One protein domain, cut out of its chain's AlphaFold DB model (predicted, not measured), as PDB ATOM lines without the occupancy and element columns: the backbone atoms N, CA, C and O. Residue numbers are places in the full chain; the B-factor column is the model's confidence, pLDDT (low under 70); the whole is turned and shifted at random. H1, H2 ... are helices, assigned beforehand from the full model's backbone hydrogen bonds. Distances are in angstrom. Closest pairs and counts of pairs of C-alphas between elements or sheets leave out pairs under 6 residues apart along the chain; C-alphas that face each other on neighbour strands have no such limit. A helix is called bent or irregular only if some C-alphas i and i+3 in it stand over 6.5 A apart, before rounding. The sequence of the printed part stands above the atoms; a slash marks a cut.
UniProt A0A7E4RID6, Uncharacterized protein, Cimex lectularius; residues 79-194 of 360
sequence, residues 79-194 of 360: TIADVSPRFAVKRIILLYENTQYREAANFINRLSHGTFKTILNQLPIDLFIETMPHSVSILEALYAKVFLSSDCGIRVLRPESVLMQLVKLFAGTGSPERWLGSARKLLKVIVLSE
ATOM      1  N   THR A  79      -8.307  45.229  19.988       56.88
ATOM      2  CA  THR A  79      -9.380  44.786  20.879       56.88
ATOM      3  C   THR A  79     -10.591  44.418  20.018       56.88
ATOM      4  O   THR A  79     -10.925  45.100  19.050       56.88
ATOM      5  N   ILE A  80     -11.248  43.296  20.324       59.75
ATOM      6  CA  ILE A  80     -12.330  42.739  19.486       59.75
ATOM      7  C   ILE A  80     -13.517  43.728  19.336       59.75
ATOM      8  O   ILE A  80     -14.328  43.595  18.419       59.75
ATOM      9  N   ALA A  81     -13.585  44.752  20.194       57.81
ATOM     10  CA  ALA A  81     -14.566  45.830  20.149       57.81
ATOM     11  C   ALA A  81     -14.435  46.744  18.912       57.81
ATOM     12  O   ALA A  81     -15.465  47.190  18.404       57.81
ATOM     13  N   ASP A  82     -13.223  46.935  18.377       61.09
ATOM     14  CA  ASP A  82     -12.933  47.878  17.279       61.09
ATOM     15  C   ASP A  82     -12.851  47.202  15.901       61.09
ATOM     16  O   ASP A  82     -12.423  47.788  14.905       61.09
ATOM     17  N   VAL A  83     -13.246  45.930  15.817       81.06
ATOM     18  CA  VAL A  83     -13.132  45.137  14.592       81.06
ATOM     19  C   VAL A  83     -14.036  45.685  13.487       81.06
ATOM     20  O   VAL A  83     -15.257  45.772  13.641       81.06
ATOM     21  N   SER A  84     -13.440  45.970  12.323       88.69
ATOM     22  CA  SER A  84     -14.191  46.413  11.146       88.69
ATOM     23  C   SER A  84     -15.172  45.328  10.646       88.69
ATOM     24  O   SER A  84     -14.815  44.144  10.605       88.69
ATOM     25  N   PRO A  85     -16.388  45.693  10.185       91.06
ATOM     26  CA  PRO A  85     -17.385  44.734   9.693       91.06
ATOM     27  C   PRO A  85     -16.868  43.802   8.587       91.06
ATOM     28  O   PRO A  85     -17.102  42.595   8.617       91.06
ATOM     29  N   ARG A  86     -16.093  44.341   7.637       90.69
ATOM     30  CA  ARG A  86     -15.504  43.551   6.542       90.69
ATOM     31  C   ARG A  86     -14.514  42.506   7.048       90.69
ATOM     32  O   ARG A  86     -14.506  41.383   6.545       90.69
ATOM     33  N   PHE A  87     -13.690  42.858   8.034       91.31
ATOM     34  CA  PHE A  87     -12.769  41.905   8.645       91.31
ATOM     35  C   PHE A  87     -13.526  40.816   9.409       91.31
ATOM     36  O   PHE A  87     -13.198  39.639   9.270       91.31
ATOM     37  N   ALA A  88     -14.568  41.188  10.160       93.62
ATOM     38  CA  ALA A  88     -15.364  40.230  10.920       93.62
ATOM     39  C   ALA A  88     -15.998  39.155  10.018       93.62
ATOM     40  O   ALA A  88     -15.865  37.969  10.316       93.62
ATOM     41  N   VAL A  89     -16.603  39.542   8.885       94.88
ATOM     42  CA  VAL A  89     -17.157  38.585   7.904       94.88
ATOM     43  C   VAL A  89     -16.073  37.645   7.379       94.88
ATOM     44  O   VAL A  89     -16.239  36.427   7.443       94.88
ATOM     45  N   LYS A  90     -14.941  38.190   6.909       93.06
ATOM     46  CA  LYS A  90     -13.830  37.385   6.373       93.06
ATOM     47  C   LYS A  90     -13.300  36.386   7.398       93.06
ATOM     48  O   LYS A  90     -13.094  35.226   7.063       93.06
ATOM     49  N   ARG A  91     -13.113  36.816   8.649       94.31
ATOM     50  CA  ARG A  91     -12.609  35.946   9.717       94.31
ATOM     51  C   ARG A  91     -13.594  34.834  10.070       94.31
ATOM     52  O   ARG A  91     -13.160  33.705  10.266       94.31
ATOM     53  N   ILE A  92     -14.899  35.117  10.114       95.81
ATOM     54  CA  ILE A  92     -15.926  34.086  10.349       95.81
ATOM     55  C   ILE A  92     -15.905  33.040   9.231       95.81
ATOM     56  O   ILE A  92     -15.927  31.846   9.525       95.81
ATOM     57  N   ILE A  93     -15.828  33.473   7.970       94.81
ATOM     58  CA  ILE A  93     -15.772  32.565   6.815       94.81
ATOM     59  C   ILE A  93     -14.488  31.732   6.844       94.81
ATOM     60  O   ILE A  93     -14.567  30.520   6.699       94.81
ATOM     61  N   LEU A  94     -13.331  32.341   7.115       94.62
ATOM     62  CA  LEU A  94     -12.055  31.624   7.205       94.62
ATOM     63  C   LEU A  94     -12.077  30.551   8.307       94.62
ATOM     64  O   LEU A  94     -11.673  29.415   8.079       94.62
ATOM     65  N   LEU A  95     -12.587  30.889   9.497       95.50
ATOM     66  CA  LEU A  95     -12.738  29.929  10.595       95.50
ATOM     67  C   LEU A  95     -13.718  28.803  10.230       95.50
ATOM     68  O   LEU A  95     -13.497  27.654  10.603       95.50
ATOM     69  N   TYR A  96     -14.783  29.112   9.487       95.56
ATOM     70  CA  TYR A  96     -15.716  28.116   8.967       95.56
ATOM     71  C   TYR A  96     -15.052  27.180   7.940       95.56
ATOM     72  O   TYR A  96     -15.168  25.963   8.070       95.56
ATOM     73  N   GLU A  97     -14.320  27.722   6.962       94.25
ATOM     74  CA  GLU A  97     -13.601  26.948   5.936       94.25
ATOM     75  C   GLU A  97     -12.531  26.039   6.552       94.25
ATOM     76  O   GLU A  97     -12.371  24.895   6.130       94.25
ATOM     77  N   ASN A  98     -11.875  26.501   7.621       95.38
ATOM     78  CA  ASN A  98     -10.916  25.717   8.400       95.38
ATOM     79  C   ASN A  98     -11.573  24.750   9.398       95.38
ATOM     80  O   ASN A  98     -10.882  24.140  10.213       95.38
ATOM     81  N   THR A  99     -12.899  24.582   9.367       94.25
ATOM     82  CA  THR A  99     -13.673  23.708  10.270       94.25
ATOM     83  C   THR A  99     -13.595  24.075  11.762       94.25
ATOM     84  O   THR A  99     -14.010  23.308  12.636       94.25
ATOM     85  N   GLN A 100     -13.135  25.286  12.085       95.38
ATOM     86  CA  GLN A 100     -13.018  25.827  13.443       95.38
ATOM     87  C   GLN A 100     -14.343  26.462  13.911       95.38
ATOM     88  O   GLN A 100     -14.405  27.617  14.338       95.38
ATOM     89  N   TYR A 101     -15.439  25.694  13.868       94.88
ATOM     90  CA  TYR A 101     -16.800  26.191  14.135       94.88
ATOM     91  C   TYR A 101     -16.971  26.821  15.528       94.88
ATOM     92  O   TYR A 101     -17.632  27.849  15.678       94.88
ATOM     93  N   ARG A 102     -16.333  26.239  16.555       93.44
ATOM     94  CA  ARG A 102     -16.375  26.769  17.929       93.44
ATOM     95  C   ARG A 102     -15.641  28.101  18.060       93.44
ATOM     96  O   ARG A 102     -16.090  28.973  18.797       93.44
ATOM     97  N   GLU A 103     -14.532  28.272  17.350       94.31
ATOM     98  CA  GLU A 103     -13.785  29.531  17.360       94.31
ATOM     99  C   GLU A 103     -14.554  30.627  16.626       94.31
ATOM    100  O   GLU A 103     -14.632  31.748  17.126       94.31
ATOM    101  N   ALA A 104     -15.199  30.293  15.502       96.19
ATOM    102  CA  ALA A 104     -16.104  31.202  14.804       96.19
ATOM    103  C   ALA A 104     -17.248  31.662  15.724       96.19
ATOM    104  O   ALA A 104     -17.508  32.860  15.837       96.19
ATOM    105  N   ALA A 105     -17.878  30.731  16.447       95.75
ATOM    106  CA  ALA A 105     -18.919  31.035  17.428       95.75
ATOM    107  C   ALA A 105     -18.416  31.948  18.563       95.75
ATOM    108  O   ALA A 105     -19.056  32.945  18.903       95.75
ATOM    109  N   ASN A 106     -17.240  31.651  19.126       95.06
ATOM    110  CA  ASN A 106     -16.616  32.470  20.167       95.06
ATOM    111  C   ASN A 106     -16.281  33.880  19.668       95.06
ATOM    112  O   ASN A 106     -16.482  34.852  20.396       95.06
ATOM    113  N   PHE A 107     -15.796  34.000  18.432       94.94
ATOM    114  CA  PHE A 107     -15.517  35.284  17.801       94.94
ATOM    115  C   PHE A 107     -16.802  36.102  17.613       94.94
ATOM    116  O   PHE A 107     -16.845  37.249  18.051       94.94
ATOM    117  N   ILE A 108     -17.873  35.495  17.084       94.94
ATOM    118  CA  ILE A 108     -19.202  36.123  16.947       94.94
ATOM    119  C   ILE A 108     -19.704  36.654  18.295       94.94
ATOM    120  O   ILE A 108     -20.140  37.801  18.387       94.94
ATOM    121  N   ASN A 109     -19.599  35.853  19.359       93.19
ATOM    122  CA  ASN A 109     -20.047  36.244  20.697       93.19
ATOM    123  C   ASN A 109     -19.304  37.470  21.258       93.19
ATOM    124  O   ASN A 109     -19.867  38.207  22.070       93.19
ATOM    125  N   ARG A 110     -18.073  37.729  20.807       92.12
ATOM    126  CA  ARG A 110     -17.255  38.865  21.254       92.12
ATOM    127  C   ARG A 110     -17.418  40.126  20.402       92.12
ATOM    128  O   ARG A 110     -16.976  41.181  20.839       92.12
ATOM    129  N   LEU A 111     -18.060  40.049  19.233       91.38
ATOM    130  CA  LEU A 111     -18.301  41.228  18.397       91.38
ATOM    131  C   LEU A 111     -19.188  42.251  19.115       91.38
ATOM    132  O   LEU A 111     -20.156  41.886  19.801       91.38
ATOM    133  N   SER A 112     -18.874  43.533  18.909       90.31
ATOM    134  CA  SER A 112     -19.710  44.652  19.344       90.31
ATOM    135  C   SER A 112     -21.075  44.621  18.645       90.31
ATOM    136  O   SER A 112     -21.220  44.081  17.543       90.31
ATOM    137  N   HIS A 113     -22.091  45.211  19.283       89.38
ATOM    138  CA  HIS A 113     -23.462  45.249  18.751       89.38
ATOM    139  C   HIS A 113     -23.530  45.895  17.359       89.38
ATOM    140  O   HIS A 113     -24.121  45.337  16.436       89.38
ATOM    141  N   GLY A 114     -22.858  47.038  17.187       89.12
ATOM    142  CA  GLY A 114     -22.832  47.772  15.918       89.12
ATOM    143  C   GLY A 114     -22.183  46.980  14.781       89.12
ATOM    144  O   GLY A 114     -22.742  46.892  13.682       89.12
ATOM    145  N   THR A 115     -21.045  46.331  15.050       91.00
ATOM    146  CA  THR A 115     -20.376  45.478  14.060       91.00
ATOM    147  C   THR A 115     -21.239  44.265  13.723       91.00
ATOM    148  O   THR A 115     -21.453  43.992  12.543       91.00
ATOM    149  N   PHE A 116     -21.797  43.579  14.728       92.88
ATOM    150  CA  PHE A 116     -22.664  42.413  14.533       92.88
ATOM    151  C   PHE A 116     -23.868  42.723  13.633       92.88
ATOM    152  O   PHE A 116     -24.098  42.033  12.638       92.88
ATOM    153  N   LYS A 117     -24.590  43.808  13.933       91.31
ATOM    154  CA  LYS A 117     -25.751  44.250  13.153       91.31
ATOM    155  C   LYS A 117     -25.400  44.505  11.688       91.31
ATOM    156  O   LYS A 117     -26.148  44.120  10.793       91.31
ATOM    157  N   THR A 118     -24.241  45.113  11.439       91.50
ATOM    158  CA  THR A 118     -23.776  45.443  10.082       91.50
ATOM    159  C   THR A 118     -23.437  44.195   9.262       91.50
ATOM    160  O   THR A 118     -23.683  44.162   8.053       91.50
ATOM    161  N   ILE A 119     -22.875  43.163   9.898       93.56
ATOM    162  CA  ILE A 119     -22.432  41.950   9.200       93.56
ATOM    163  C   ILE A 119     -23.519  40.886   9.053       93.56
ATOM    164  O   ILE A 119     -23.369  40.009   8.210       93.56
ATOM    165  N   LEU A 120     -24.597  40.940   9.842       93.06
ATOM    166  CA  LEU A 120     -25.598  39.870   9.929       93.06
ATOM    167  C   LEU A 120     -26.152  39.448   8.556       93.06
ATOM    168  O   LEU A 120     -26.195  38.260   8.250       93.06
ATOM    169  N   ASN A 121     -26.496  40.419   7.705       91.50
ATOM    170  CA  ASN A 121     -27.029  40.170   6.358       91.50
ATOM    171  C   ASN A 121     -25.958  39.762   5.328       91.50
ATOM    172  O   ASN A 121     -26.295  39.423   4.198       91.50
ATOM    173  N   GLN A 122     -24.675  39.828   5.687       93.31
ATOM    174  CA  GLN A 122     -23.545  39.471   4.819       93.31
ATOM    175  C   GLN A 122     -23.066  38.032   5.055       93.31
ATOM    176  O   GLN A 122     -22.247  37.520   4.295       93.31
ATOM    177  N   LEU A 123     -23.538  37.384   6.123       94.75
ATOM    178  CA  LEU A 123     -23.140  36.026   6.470       94.75
ATOM    179  C   LEU A 123     -23.894  34.989   5.620       94.75
ATOM    180  O   LEU A 123     -25.096  35.142   5.390       94.75
ATOM    181  N   PRO A 124     -23.235  33.895   5.194       95.50
ATOM    182  CA  PRO A 124     -23.857  32.846   4.390       95.50
ATOM    183  C   PRO A 124     -24.714  31.912   5.263       95.50
ATOM    184  O   PRO A 124     -24.359  30.761   5.514       95.50
ATOM    185  N   ILE A 125     -25.863  32.407   5.733       96.44
ATOM    186  CA  ILE A 125     -26.764  31.665   6.631       96.44
ATOM    187  C   ILE A 125     -27.220  30.332   6.009       96.44
ATOM    188  O   ILE A 125     -27.296  29.336   6.721       96.44
ATOM    189  N   ASP A 126     -27.463  30.284   4.692       94.94
ATOM    190  CA  ASP A 126     -27.852  29.061   3.956       94.94
ATOM    191  C   ASP A 126     -26.850  27.945   4.161       94.94
ATOM    192  O   ASP A 126     -27.198  26.852   4.600       94.94
ATOM    193  N   LEU A 127     -25.588  28.279   3.923       95.38
ATOM    194  CA  LEU A 127     -24.482  27.353   4.036       95.38
ATOM    195  C   LEU A 127     -24.339  26.841   5.473       95.38
ATOM    196  O   LEU A 127     -24.105  25.652   5.692       95.38
ATOM    197  N   PHE A 128     -24.526  27.712   6.468       96.44
ATOM    198  CA  PHE A 128     -24.504  27.296   7.869       96.44
ATOM    199  C   PHE A 128     -25.659  26.346   8.197       96.44
ATOM    200  O   PHE A 128     -25.450  25.380   8.918       96.44
ATOM    201  N   ILE A 129     -26.861  26.555   7.663       95.56
ATOM    202  CA  ILE A 129     -28.000  25.655   7.899       95.56
ATOM    203  C   ILE A 129     -27.778  24.299   7.218       95.56
ATOM    204  O   ILE A 129     -28.023  23.256   7.821       95.56
ATOM    205  N   GLU A 130     -27.296  24.297   5.978       92.25
ATOM    206  CA  GLU A 130     -27.081  23.078   5.190       92.25
ATOM    207  C   GLU A 130     -25.975  22.179   5.752       92.25
ATOM    208  O   GLU A 130     -26.043  20.961   5.602       92.25
ATOM    209  N   THR A 131     -24.983  22.756   6.434       93.06
ATOM    210  CA  THR A 131     -23.848  22.014   7.016       93.06
ATOM    211  C   THR A 131     -24.055  21.562   8.460       93.06
ATOM    212  O   THR A 131     -23.141  21.005   9.087       93.06
ATOM    213  N   MET A 132     -25.267  21.741   8.997       92.38
ATOM    214  CA  MET A 132     -25.639  21.144  10.276       92.38
ATOM    215  C   MET A 132     -25.443  19.616  10.229       92.38
ATOM    216  O   MET A 132     -25.776  18.982   9.229       92.38
ATOM    217  N   PRO A 133     -24.885  19.008  11.296       91.62
ATOM    218  CA  PRO A 133     -24.751  19.565  12.648       91.62
ATOM    219  C   PRO A 133     -23.459  20.344  12.950       91.62
ATOM    220  O   PRO A 133     -23.376  20.970  14.003       91.62
ATOM    221  N   HIS A 134     -22.453  20.340  12.076       91.88
ATOM    222  CA  HIS A 134     -21.119  20.882  12.389       91.88
ATOM    223  C   HIS A 134     -21.135  22.387  12.713       91.88
ATOM    224  O   HIS A 134     -20.477  22.855  13.645       91.88
ATOM    225  N   SER A 135     -21.963  23.129  11.988       95.00
ATOM    226  CA  SER A 135     -22.179  24.573  12.108       95.00
ATOM    227  C   SER A 135     -23.099  24.991  13.264       95.00
ATOM    228  O   SER A 135     -23.308  26.189  13.466       95.00
ATOM    229  N   VAL A 136     -23.655  24.054  14.049       94.75
ATOM    230  CA  VAL A 136     -24.675  24.367  15.074       94.75
ATOM    231  C   VAL A 136     -24.192  25.395  16.097       94.75
ATOM    232  O   VAL A 136     -24.973  26.220  16.555       94.75
ATOM    233  N   SER A 137     -22.897  25.384  16.425       94.69
ATOM    234  CA  SER A 137     -22.285  26.338  17.359       94.69
ATOM    235  C   SER A 137     -22.239  27.766  16.803       94.69
ATOM    236  O   SER A 137     -22.443  28.721  17.550       94.69
ATOM    237  N   ILE A 138     -22.040  27.925  15.490       96.62
ATOM    238  CA  ILE A 138     -22.116  29.226  14.813       96.62
ATOM    239  C   ILE A 138     -23.554  29.737  14.872       96.62
ATOM    240  O   ILE A 138     -23.783  30.874  15.279       96.62
ATOM    241  N   LEU A 139     -24.528  28.887  14.528       97.06
ATOM    242  CA  LEU A 139     -25.944  29.244  14.600       97.06
ATOM    243  C   LEU A 139     -26.361  29.592  16.036       97.06
ATOM    244  O   LEU A 139     -27.001  30.614  16.235       97.06
ATOM    245  N   GLU A 140     -25.944  28.823  17.044       95.44
ATOM    246  CA  GLU A 140     -26.171  29.143  18.462       95.44
ATOM    247  C   GLU A 140     -25.705  30.567  18.802       95.44
ATOM    248  O   GLU A 140     -26.478  31.337  19.372       95.44
ATOM    249  N   ALA A 141     -24.477  30.940  18.422       95.31
ATOM    250  CA  ALA A 141     -23.928  32.270  18.689       95.31
ATOM    251  C   ALA A 141     -24.700  33.384  17.959       95.31
ATOM    252  O   ALA A 141     -25.008  34.415  18.555       95.31
ATOM    253  N   LEU A 142     -25.061  33.164  16.689       95.94
ATOM    254  CA  LEU A 142     -25.861  34.114  15.909       95.94
ATOM    255  C   LEU A 142     -27.246  34.327  16.530       95.94
ATOM    256  O   LEU A 142     -27.658  35.467  16.734       95.94
ATOM    257  N   TYR A 143     -27.945  33.242  16.868       95.25
ATOM    258  CA  TYR A 143     -29.265  33.302  17.492       95.25
ATOM    259  C   TYR A 143     -29.209  33.961  18.868       95.25
ATOM    260  O   TYR A 143     -30.048  34.807  19.159       95.25
ATOM    261  N   ALA A 144     -28.215  33.634  19.696       93.25
ATOM    262  CA  ALA A 144     -28.035  34.269  20.998       93.25
ATOM    263  C   ALA A 144     -27.796  35.783  20.868       93.25
ATOM    264  O   ALA A 144     -28.433  36.566  21.570       93.25
ATOM    265  N   LYS A 145     -26.930  36.208  19.938       92.38
ATOM    266  CA  LYS A 145     -26.676  37.633  19.676       92.38
ATOM    267  C   LYS A 145     -27.915  38.354  19.164       92.38
ATOM    268  O   LYS A 145     -28.230  39.416  19.689       92.38
ATOM    269  N   VAL A 146     -28.637  37.779  18.199       93.19
ATOM    270  CA  VAL A 146     -29.893  38.359  17.694       93.19
ATOM    271  C   VAL A 146     -30.948  38.438  18.796       93.19
ATOM    272  O   VAL A 146     -31.605  39.457  18.917       93.19
ATOM    273  N   PHE A 147     -31.075  37.419  19.643       91.06
ATOM    274  CA  PHE A 147     -32.048  37.420  20.738       91.06
ATOM    275  C   PHE A 147     -31.811  38.540  21.758       91.06
ATOM    276  O   PHE A 147     -32.762  39.143  22.246       91.06
ATOM    277  N   LEU A 148     -30.546  38.837  22.062       88.62
ATOM    278  CA  LEU A 148     -30.168  39.957  22.931       88.62
ATOM    279  C   LEU A 148     -30.266  41.319  22.221       88.62
ATOM    280  O   LEU A 148     -30.304  42.357  22.876       88.62
ATOM    281  N   SER A 149     -30.317  41.311  20.889       84.69
ATOM    282  CA  SER A 149     -30.383  42.484  20.022       84.69
ATOM    283  C   SER A 149     -31.827  42.718  19.580       84.69
ATOM    284  O   SER A 149     -32.238  42.240  18.526       84.69
ATOM    285  N   SER A 150     -32.621  43.451  20.364       69.12
ATOM    286  CA  SER A 150     -34.060  43.653  20.088       69.12
ATOM    287  C   SER A 150     -34.372  44.282  18.717       69.12
ATOM    288  O   SER A 150     -35.504  44.213  18.248       69.12
ATOM    289  N   ASP A 151     -33.379  44.889  18.069       75.00
ATOM    290  CA  ASP A 151     -33.451  45.531  16.758       75.00
ATOM    291  C   ASP A 151     -33.067  44.616  15.577       75.00
ATOM    292  O   ASP A 151     -33.194  45.020  14.419       75.00
ATOM    293  N   CYS A 152     -32.603  43.392  15.838       79.00
ATOM    294  CA  CYS A 152     -32.265  42.409  14.813       79.00
ATOM    295  C   CYS A 152     -33.430  41.432  14.596       79.00
ATOM    296  O   CYS A 152     -33.840  40.701  15.495       79.00
ATOM    297  N   GLY A 153     -33.969  41.376  13.377       81.12
ATOM    298  CA  GLY A 153     -35.054  40.450  13.054       81.12
ATOM    299  C   GLY A 153     -34.572  38.997  12.990       81.12
ATOM    300  O   GLY A 153     -33.828  38.633  12.081       81.12
ATOM    301  N   ILE A 154     -35.066  38.130  13.884       89.38
ATOM    302  CA  ILE A 154     -34.699  36.698  13.922       89.38
ATOM    303  C   ILE A 154     -34.966  35.946  12.611       89.38
ATOM    304  O   ILE A 154     -34.312  34.949  12.310       89.38
ATOM    305  N   ARG A 155     -35.879  36.452  11.778       90.75
ATOM    306  CA  ARG A 155     -36.229  35.864  10.480       90.75
ATOM    307  C   ARG A 155     -35.057  35.776   9.506       90.75
ATOM    308  O   ARG A 155     -35.036  34.847   8.703       90.75
ATOM    309  N   VAL A 156     -34.066  36.668   9.618       91.44
ATOM    310  CA  VAL A 156     -32.830  36.614   8.812       91.44
ATOM    311  C   VAL A 156     -32.096  35.285   9.021       91.44
ATOM    312  O   VAL A 156     -31.523  34.731   8.087       91.44
ATOM    313  N   LEU A 157     -32.188  34.716  10.226       94.12
ATOM    314  CA  LEU A 157     -31.558  33.447  10.579       94.12
ATOM    315  C   LEU A 157     -32.383  32.207  10.188       94.12
ATOM    316  O   LEU A 157     -31.954  31.085  10.460       94.12
ATOM    317  N   ARG A 158     -33.557  32.397   9.571       94.62
ATOM    318  CA  ARG A 158     -34.465  31.344   9.074       94.62
ATOM    319  C   ARG A 158     -34.758  30.241  10.102       94.62
ATOM    320  O   ARG A 158     -34.394  29.079   9.904       94.62
ATOM    321  N   PRO A 159     -35.473  30.593  11.186       93.94
ATOM    322  CA  PRO A 159     -35.755  29.689  12.301       93.94
ATOM    323  C   PRO A 159     -36.507  28.425  11.901       93.94
ATOM    324  O   PRO A 159     -36.246  27.376  12.474       93.94
ATOM    325  N   GLU A 160     -37.379  28.479  10.894       92.31
ATOM    326  CA  GLU A 160     -38.080  27.291  10.394       92.31
ATOM    327  C   GLU A 160     -37.119  26.268   9.771       92.31
ATOM    328  O   GLU A 160     -37.169  25.083  10.098       92.31
ATOM    329  N   SER A 161     -36.186  26.720   8.927       93.06
ATOM    330  CA  SER A 161     -35.190  25.849   8.298       93.06
ATOM    331  C   SER A 161     -34.235  25.246   9.331       93.06
ATOM    332  O   SER A 161     -33.950  24.051   9.278       93.06
ATOM    333  N   VAL A 162     -33.792  26.047  10.308       94.31
ATOM    334  CA  VAL A 162     -32.962  25.575  11.430       94.31
ATOM    335  C   VAL A 162     -33.713  24.547  12.274       94.31
ATOM    336  O   VAL A 162     -33.170  23.486  12.578       94.31
ATOM    337  N   LEU A 163     -34.976  24.822  12.615       92.62
ATOM    338  CA  LEU A 163     -35.824  23.908  13.377       92.62
ATOM    339  C   LEU A 163     -35.958  22.560  12.663       92.62
ATOM    340  O   LEU A 163     -35.806  21.514  13.290       92.62
ATOM    341  N   MET A 164     -36.167  22.576  11.347       90.44
ATOM    342  CA  MET A 164     -36.241  21.355  10.552       90.44
ATOM    343  C   MET A 164     -34.918  20.587  10.519       90.44
ATOM    344  O   MET A 164     -34.942  19.361  10.602       90.44
ATOM    345  N   GLN A 165     -33.765  21.258  10.448       91.25
ATOM    346  CA  GLN A 165     -32.467  20.575  10.547       91.25
ATOM    347  C   GLN A 165     -32.234  19.962  11.931       91.25
ATOM    348  O   GLN A 165     -31.677  18.872  12.031       91.25
ATOM    349  N   LEU A 166     -32.713  20.606  12.996       91.19
ATOM    350  CA  LEU A 166     -32.678  20.038  14.345       91.19
ATOM    351  C   LEU A 166     -33.565  18.794  14.448       91.19
ATOM    352  O   LEU A 166     -33.110  17.775  14.954       91.19
ATOM    353  N   VAL A 167     -34.783  18.825  13.897       91.19
ATOM    354  CA  VAL A 167     -35.641  17.628  13.813       91.19
ATOM    355  C   VAL A 167     -34.925  16.502  13.061       91.19
ATOM    356  O   VAL A 167     -34.903  15.375  13.544       91.19
ATOM    357  N   LYS A 168     -34.280  16.785  11.920       89.38
ATOM    358  CA  LYS A 168     -33.499  15.778  11.176       89.38
ATOM    359  C   LYS A 168     -32.334  15.224  11.993       89.38
ATOM    360  O   LYS A 168     -32.100  14.020  11.970       89.38
ATOM    361  N   LEU A 169     -31.634  16.085  12.731       89.00
ATOM    362  CA  LEU A 169     -30.541  15.687  13.614       89.00
ATOM    363  C   LEU A 169     -31.019  14.712  14.699       89.00
ATOM    364  O   LEU A 169     -30.358  13.706  14.929       89.00
ATOM    365  N   PHE A 170     -32.169  14.980  15.328       88.19
ATOM    366  CA  PHE A 170     -32.744  14.108  16.361       88.19
ATOM    367  C   PHE A 170     -33.424  12.849  15.804       88.19
ATOM    368  O   PHE A 170     -33.536  11.855  16.515       88.19
ATOM    369  N   ALA A 171     -33.882  12.878  14.550       88.38
ATOM    370  CA  ALA A 171     -34.448  11.713  13.866       88.38
ATOM    371  C   ALA A 171     -33.371  10.763  13.309       88.38
ATOM    372  O   ALA A 171     -33.668   9.604  13.002       88.38
ATOM    373  N   GLY A 172     -32.145  11.262  13.124       82.25
ATOM    374  CA  GLY A 172     -31.010  10.499  12.619       82.25
ATOM    375  C   GLY A 172     -30.563   9.388  13.572       82.25
ATOM    376  O   GLY A 172     -30.806   9.430  14.772       82.25
ATOM    377  N   THR A 173     -29.881   8.381  13.026       65.06
ATOM    378  CA  THR A 173     -29.340   7.240  13.788       65.06
ATOM    379  C   THR A 173     -27.959   7.505  14.396       65.06
ATOM    380  O   THR A 173     -27.438   6.664  15.123       65.06
ATOM    381  N   GLY A 174     -27.336   8.649  14.091       68.62
ATOM    382  CA  GLY A 174     -26.052   9.047  14.672       68.62
ATOM    383  C   GLY A 174     -26.207   9.571  16.099       68.62
ATOM    384  O   GLY A 174     -27.279  10.034  16.462       68.62
ATOM    385  N   SER A 175     -25.136   9.542  16.900       69.88
ATOM    386  CA  SER A 175     -25.156  10.095  18.264       69.88
ATOM    387  C   SER A 175     -25.223  11.633  18.228       69.88
ATOM    388  O   SER A 175     -24.242  12.281  17.838       69.88
ATOM    389  N   PRO A 176     -26.346  12.259  18.641       73.69
ATOM    390  CA  PRO A 176     -26.471  13.714  18.662       73.69
ATOM    391  C   PRO A 176     -25.800  14.337  19.899       73.69
ATOM    392  O   PRO A 176     -25.780  15.562  20.025       73.69
ATOM    393  N   GLU A 177     -25.245  13.531  20.814       78.69
ATOM    394  CA  GLU A 177     -24.755  13.968  22.131       78.69
ATOM    395  C   GLU A 177     -23.739  15.108  22.042       78.69
ATOM    396  O   GLU A 177     -23.823  16.082  22.791       78.69
ATOM    397  N   ARG A 178     -22.839  15.049  21.050       82.56
ATOM    398  CA  ARG A 178     -21.821  16.082  20.809       82.56
ATOM    399  C   ARG A 178     -22.417  17.473  20.559       82.56
ATOM    400  O   ARG A 178     -21.779  18.479  20.872       82.56
ATOM    401  N   TRP A 179     -23.613  17.534  19.981       84.56
ATOM    402  CA  TRP A 179     -24.263  18.764  19.522       84.56
ATOM    403  C   TRP A 179     -25.468  19.158  20.380       84.56
ATOM    404  O   TRP A 179     -25.988  20.264  20.240       84.56
ATOM    405  N   LEU A 180     -25.882  18.283  21.301       84.62
ATOM    406  CA  LEU A 180     -27.098  18.409  22.098       84.62
ATOM    407  C   LEU A 180     -27.138  19.700  22.925       84.62
ATOM    408  O   LEU A 180     -28.170  20.366  22.982       84.62
ATOM    409  N   GLY A 181     -26.012  20.087  23.532       87.31
ATOM    410  CA  GLY A 181     -25.917  21.314  24.327       87.31
ATOM    411  C   GLY A 181     -26.202  22.577  23.506       87.31
ATOM    412  O   GLY A 181     -27.049  23.387  23.887       87.31
ATOM    413  N   SER A 182     -25.541  22.713  22.354       88.62
ATOM    414  CA  SER A 182     -25.746  23.828  21.421       88.62
ATOM    415  C   SER A 182     -27.144  23.809  20.804       88.62
ATOM    416  O   SER A 182     -27.817  24.840  20.766       88.62
ATOM    417  N   ALA A 183     -27.627  22.630  20.404       90.56
ATOM    418  CA  ALA A 183     -28.969  22.442  19.865       90.56
ATOM    419  C   ALA A 183     -30.054  22.888  20.859       90.56
ATOM    420  O   ALA A 183     -30.950  23.638  20.485       90.56
ATOM    421  N   ARG A 184     -29.960  22.511  22.142       89.75
ATOM    422  CA  ARG A 184     -30.940  22.910  23.171       89.75
ATOM    423  C   ARG A 184     -30.985  24.418  23.397       89.75
ATOM    424  O   ARG A 184     -32.067  24.986  23.527       89.75
ATOM    425  N   LYS A 185     -29.829  25.084  23.436       90.69
ATOM    426  CA  LYS A 185     -29.777  26.547  23.581       90.69
ATOM    427  C   LYS A 185     -30.380  27.248  22.369       90.69
ATOM    428  O   LYS A 185     -31.188  28.158  22.535       90.69
ATOM    429  N   LEU A 186     -30.043  26.776  21.170       92.12
ATOM    430  CA  LEU A 186     -30.608  27.264  19.915       92.12
ATOM    431  C   LEU A 186     -32.136  27.102  19.889       92.12
ATOM    432  O   LEU A 186     -32.852  28.062  19.607       92.12
ATOM    433  N   LEU A 187     -32.647  25.932  20.284       91.06
ATOM    434  CA  LEU A 187     -34.084  25.676  20.417       91.06
ATOM    435  C   LEU A 187     -34.761  26.617  21.404       91.06
ATOM    436  O   LEU A 187     -35.822  27.158  21.097       91.06
ATOM    437  N   LYS A 188     -34.147  26.848  22.569       90.56
ATOM    438  CA  LYS A 188     -34.681  27.774  23.570       90.56
ATOM    439  C   LYS A 188     -34.874  29.168  22.978       90.56
ATOM    440  O   LYS A 188     -35.942  29.749  23.146       90.56
ATOM    441  N   VAL A 189     -33.884  29.672  22.242       91.44
ATOM    442  CA  VAL A 189     -33.981  30.977  21.577       91.44
ATOM    443  C   VAL A 189     -35.082  30.986  20.512       91.44
ATOM    444  O   VAL A 189     -35.904  31.904  20.498       91.44
ATOM    445  N   ILE A 190     -35.144  29.963  19.653       91.44
ATOM    446  CA  ILE A 190     -36.159  29.861  18.591       91.44
ATOM    447  C   ILE A 190     -37.572  29.835  19.182       91.44
ATOM    448  O   ILE A 190     -38.441  30.563  18.716       91.44
ATOM    449  N   VAL A 191     -37.811  29.044  20.229       89.38
ATOM    450  CA  VAL A 191     -39.137  28.915  20.855       89.38
ATOM    451  C   VAL A 191     -39.579  30.209  21.535       89.38
ATOM    452  O   VAL A 191     -40.755  30.559  21.445       89.38
ATOM    453  N   LEU A 192     -38.661  30.908  22.210       89.75
ATOM    454  CA  LEU A 192     -38.966  32.186  22.859       89.75
ATOM    455  C   LEU A 192     -39.274  33.285  21.839       89.75
ATOM    456  O   LEU A 192     -40.135  34.123  22.084       89.75
ATOM    457  N   SER A 193     -38.598  33.257  20.694       89.75
ATOM    458  CA  SER A 193     -38.727  34.292  19.666       89.75
ATOM    459  C   SER A 193     -39.876  34.029  18.687       89.75
ATOM    460  O   SER A 193     -40.533  34.958  18.232       89.75
ATOM    461  N   GLU A 194     -40.137  32.762  18.356       90.50
ATOM    462  CA  GLU A 194     -41.113  32.330  17.348       90.50
ATOM    463  C   GLU A 194     -42.018  31.204  17.906       90.50
ATOM    464  O   GLU A 194     -41.985  30.055  17.444       90.50
TER     465      GLU A 194
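Overview. This is residues 79 to 194 of the 360 residues of an uncharacterized protein of Cimex lectularius (UniProt A0A7E4RID6). Three helices lie side by side in a row, H8, H5 and H2, with H5 in the middle; the other five, H1, H3, H4, H6 and H7, make a second, less even layer over one side of this row. H1 folds back on H2, H4 on H5 and H7 on H8 as helical hairpins. The 116 printed residues hold eight named helices, H1 to H8 in chain order, and no named strand, an all-helix domain. It is compact, with a radius of gyration of the C-alphas of 13.6 A, and spans 43 by 31 by 21 A.

Along the chain. Find C-alpha 177 at (-24.755, 13.968, 22.131); from there the longest helix, H8, runs 24.8 A to C-alpha 193 at (-38.727, 34.292, 19.666), with a kink of 29 degrees near residue 184. Then look for H5, residues 136 to 148, 18.3 A long, and for H2, residues 101 to 110, 14.5 A. Of the other five helices, H1 starts at C-alpha 85, (-17.385, 44.734, 9.693), and runs 18.6 A to residue 97; H3 spans residues 113 to 122, 15.1 A; H4 is residues 125 to 130; H6 is residues 154 to 157; and H7 runs 18.1 A from residue 159 to 171. H3 and H8 are irregular: C-alphas 118 and 121 are 7.2 A apart, and C-alphas 178 and 181 are 7.5 A apart.

Arrangement. Start at H8, which touches the hub, H5, at Leu 186 and Glu 140, their closest C-alphas 5.0 A apart; the two run the same way at a shallow tilt of 26 degrees. On H5, look at Ile 138: its C-alpha is 4.5 A from that of Ala 105, where H2 touches H5, the same way at a shallow tilt of 16 degrees. H7 touches H8 with closest C-alphas Pro 159 and Ile 190, 6.3 A apart, opposite ways at a shallow tilt of 33 degrees, only just short of steep. H4 touches H5 at Phe 128 and Leu 139, closest C-alphas 7.2 A apart, and H7 at Ile 129 and Val 162, 6.1 A. H6 touches H5, closest C-alphas Val 146 and Ile 154, 6.3 A. H1 touches H2 with residues 91 to 96 alone, closest C-alphas Ile 92 and Ala 104, 5.3 A, opposite ways at a shallow tilt of 21 degrees. H3 touches H1 at Thr 115 and Pro 85, closest C-alphas 5.3 A apart, at a steep tilt of 60 degrees, and is near H5. H1 and H8 are apart. Every O i to N i+4 pair is within hydrogen-bond range in H1, H2, H4, H5 and H7, against 4 of 6 in H3 and 11 of 13 in H8; H6 is too short for such a pair.

Size, cuts and confidence. The two C-alphas farthest apart, Asp 82 and Thr 173, are 44.0 A apart. The printed part has no cut, and the seven links are tight. Read the B-factor column: the mean pLDDT of the printed part is 89.6, with residues 79 to 82, 150 and 173 to 175 under 70.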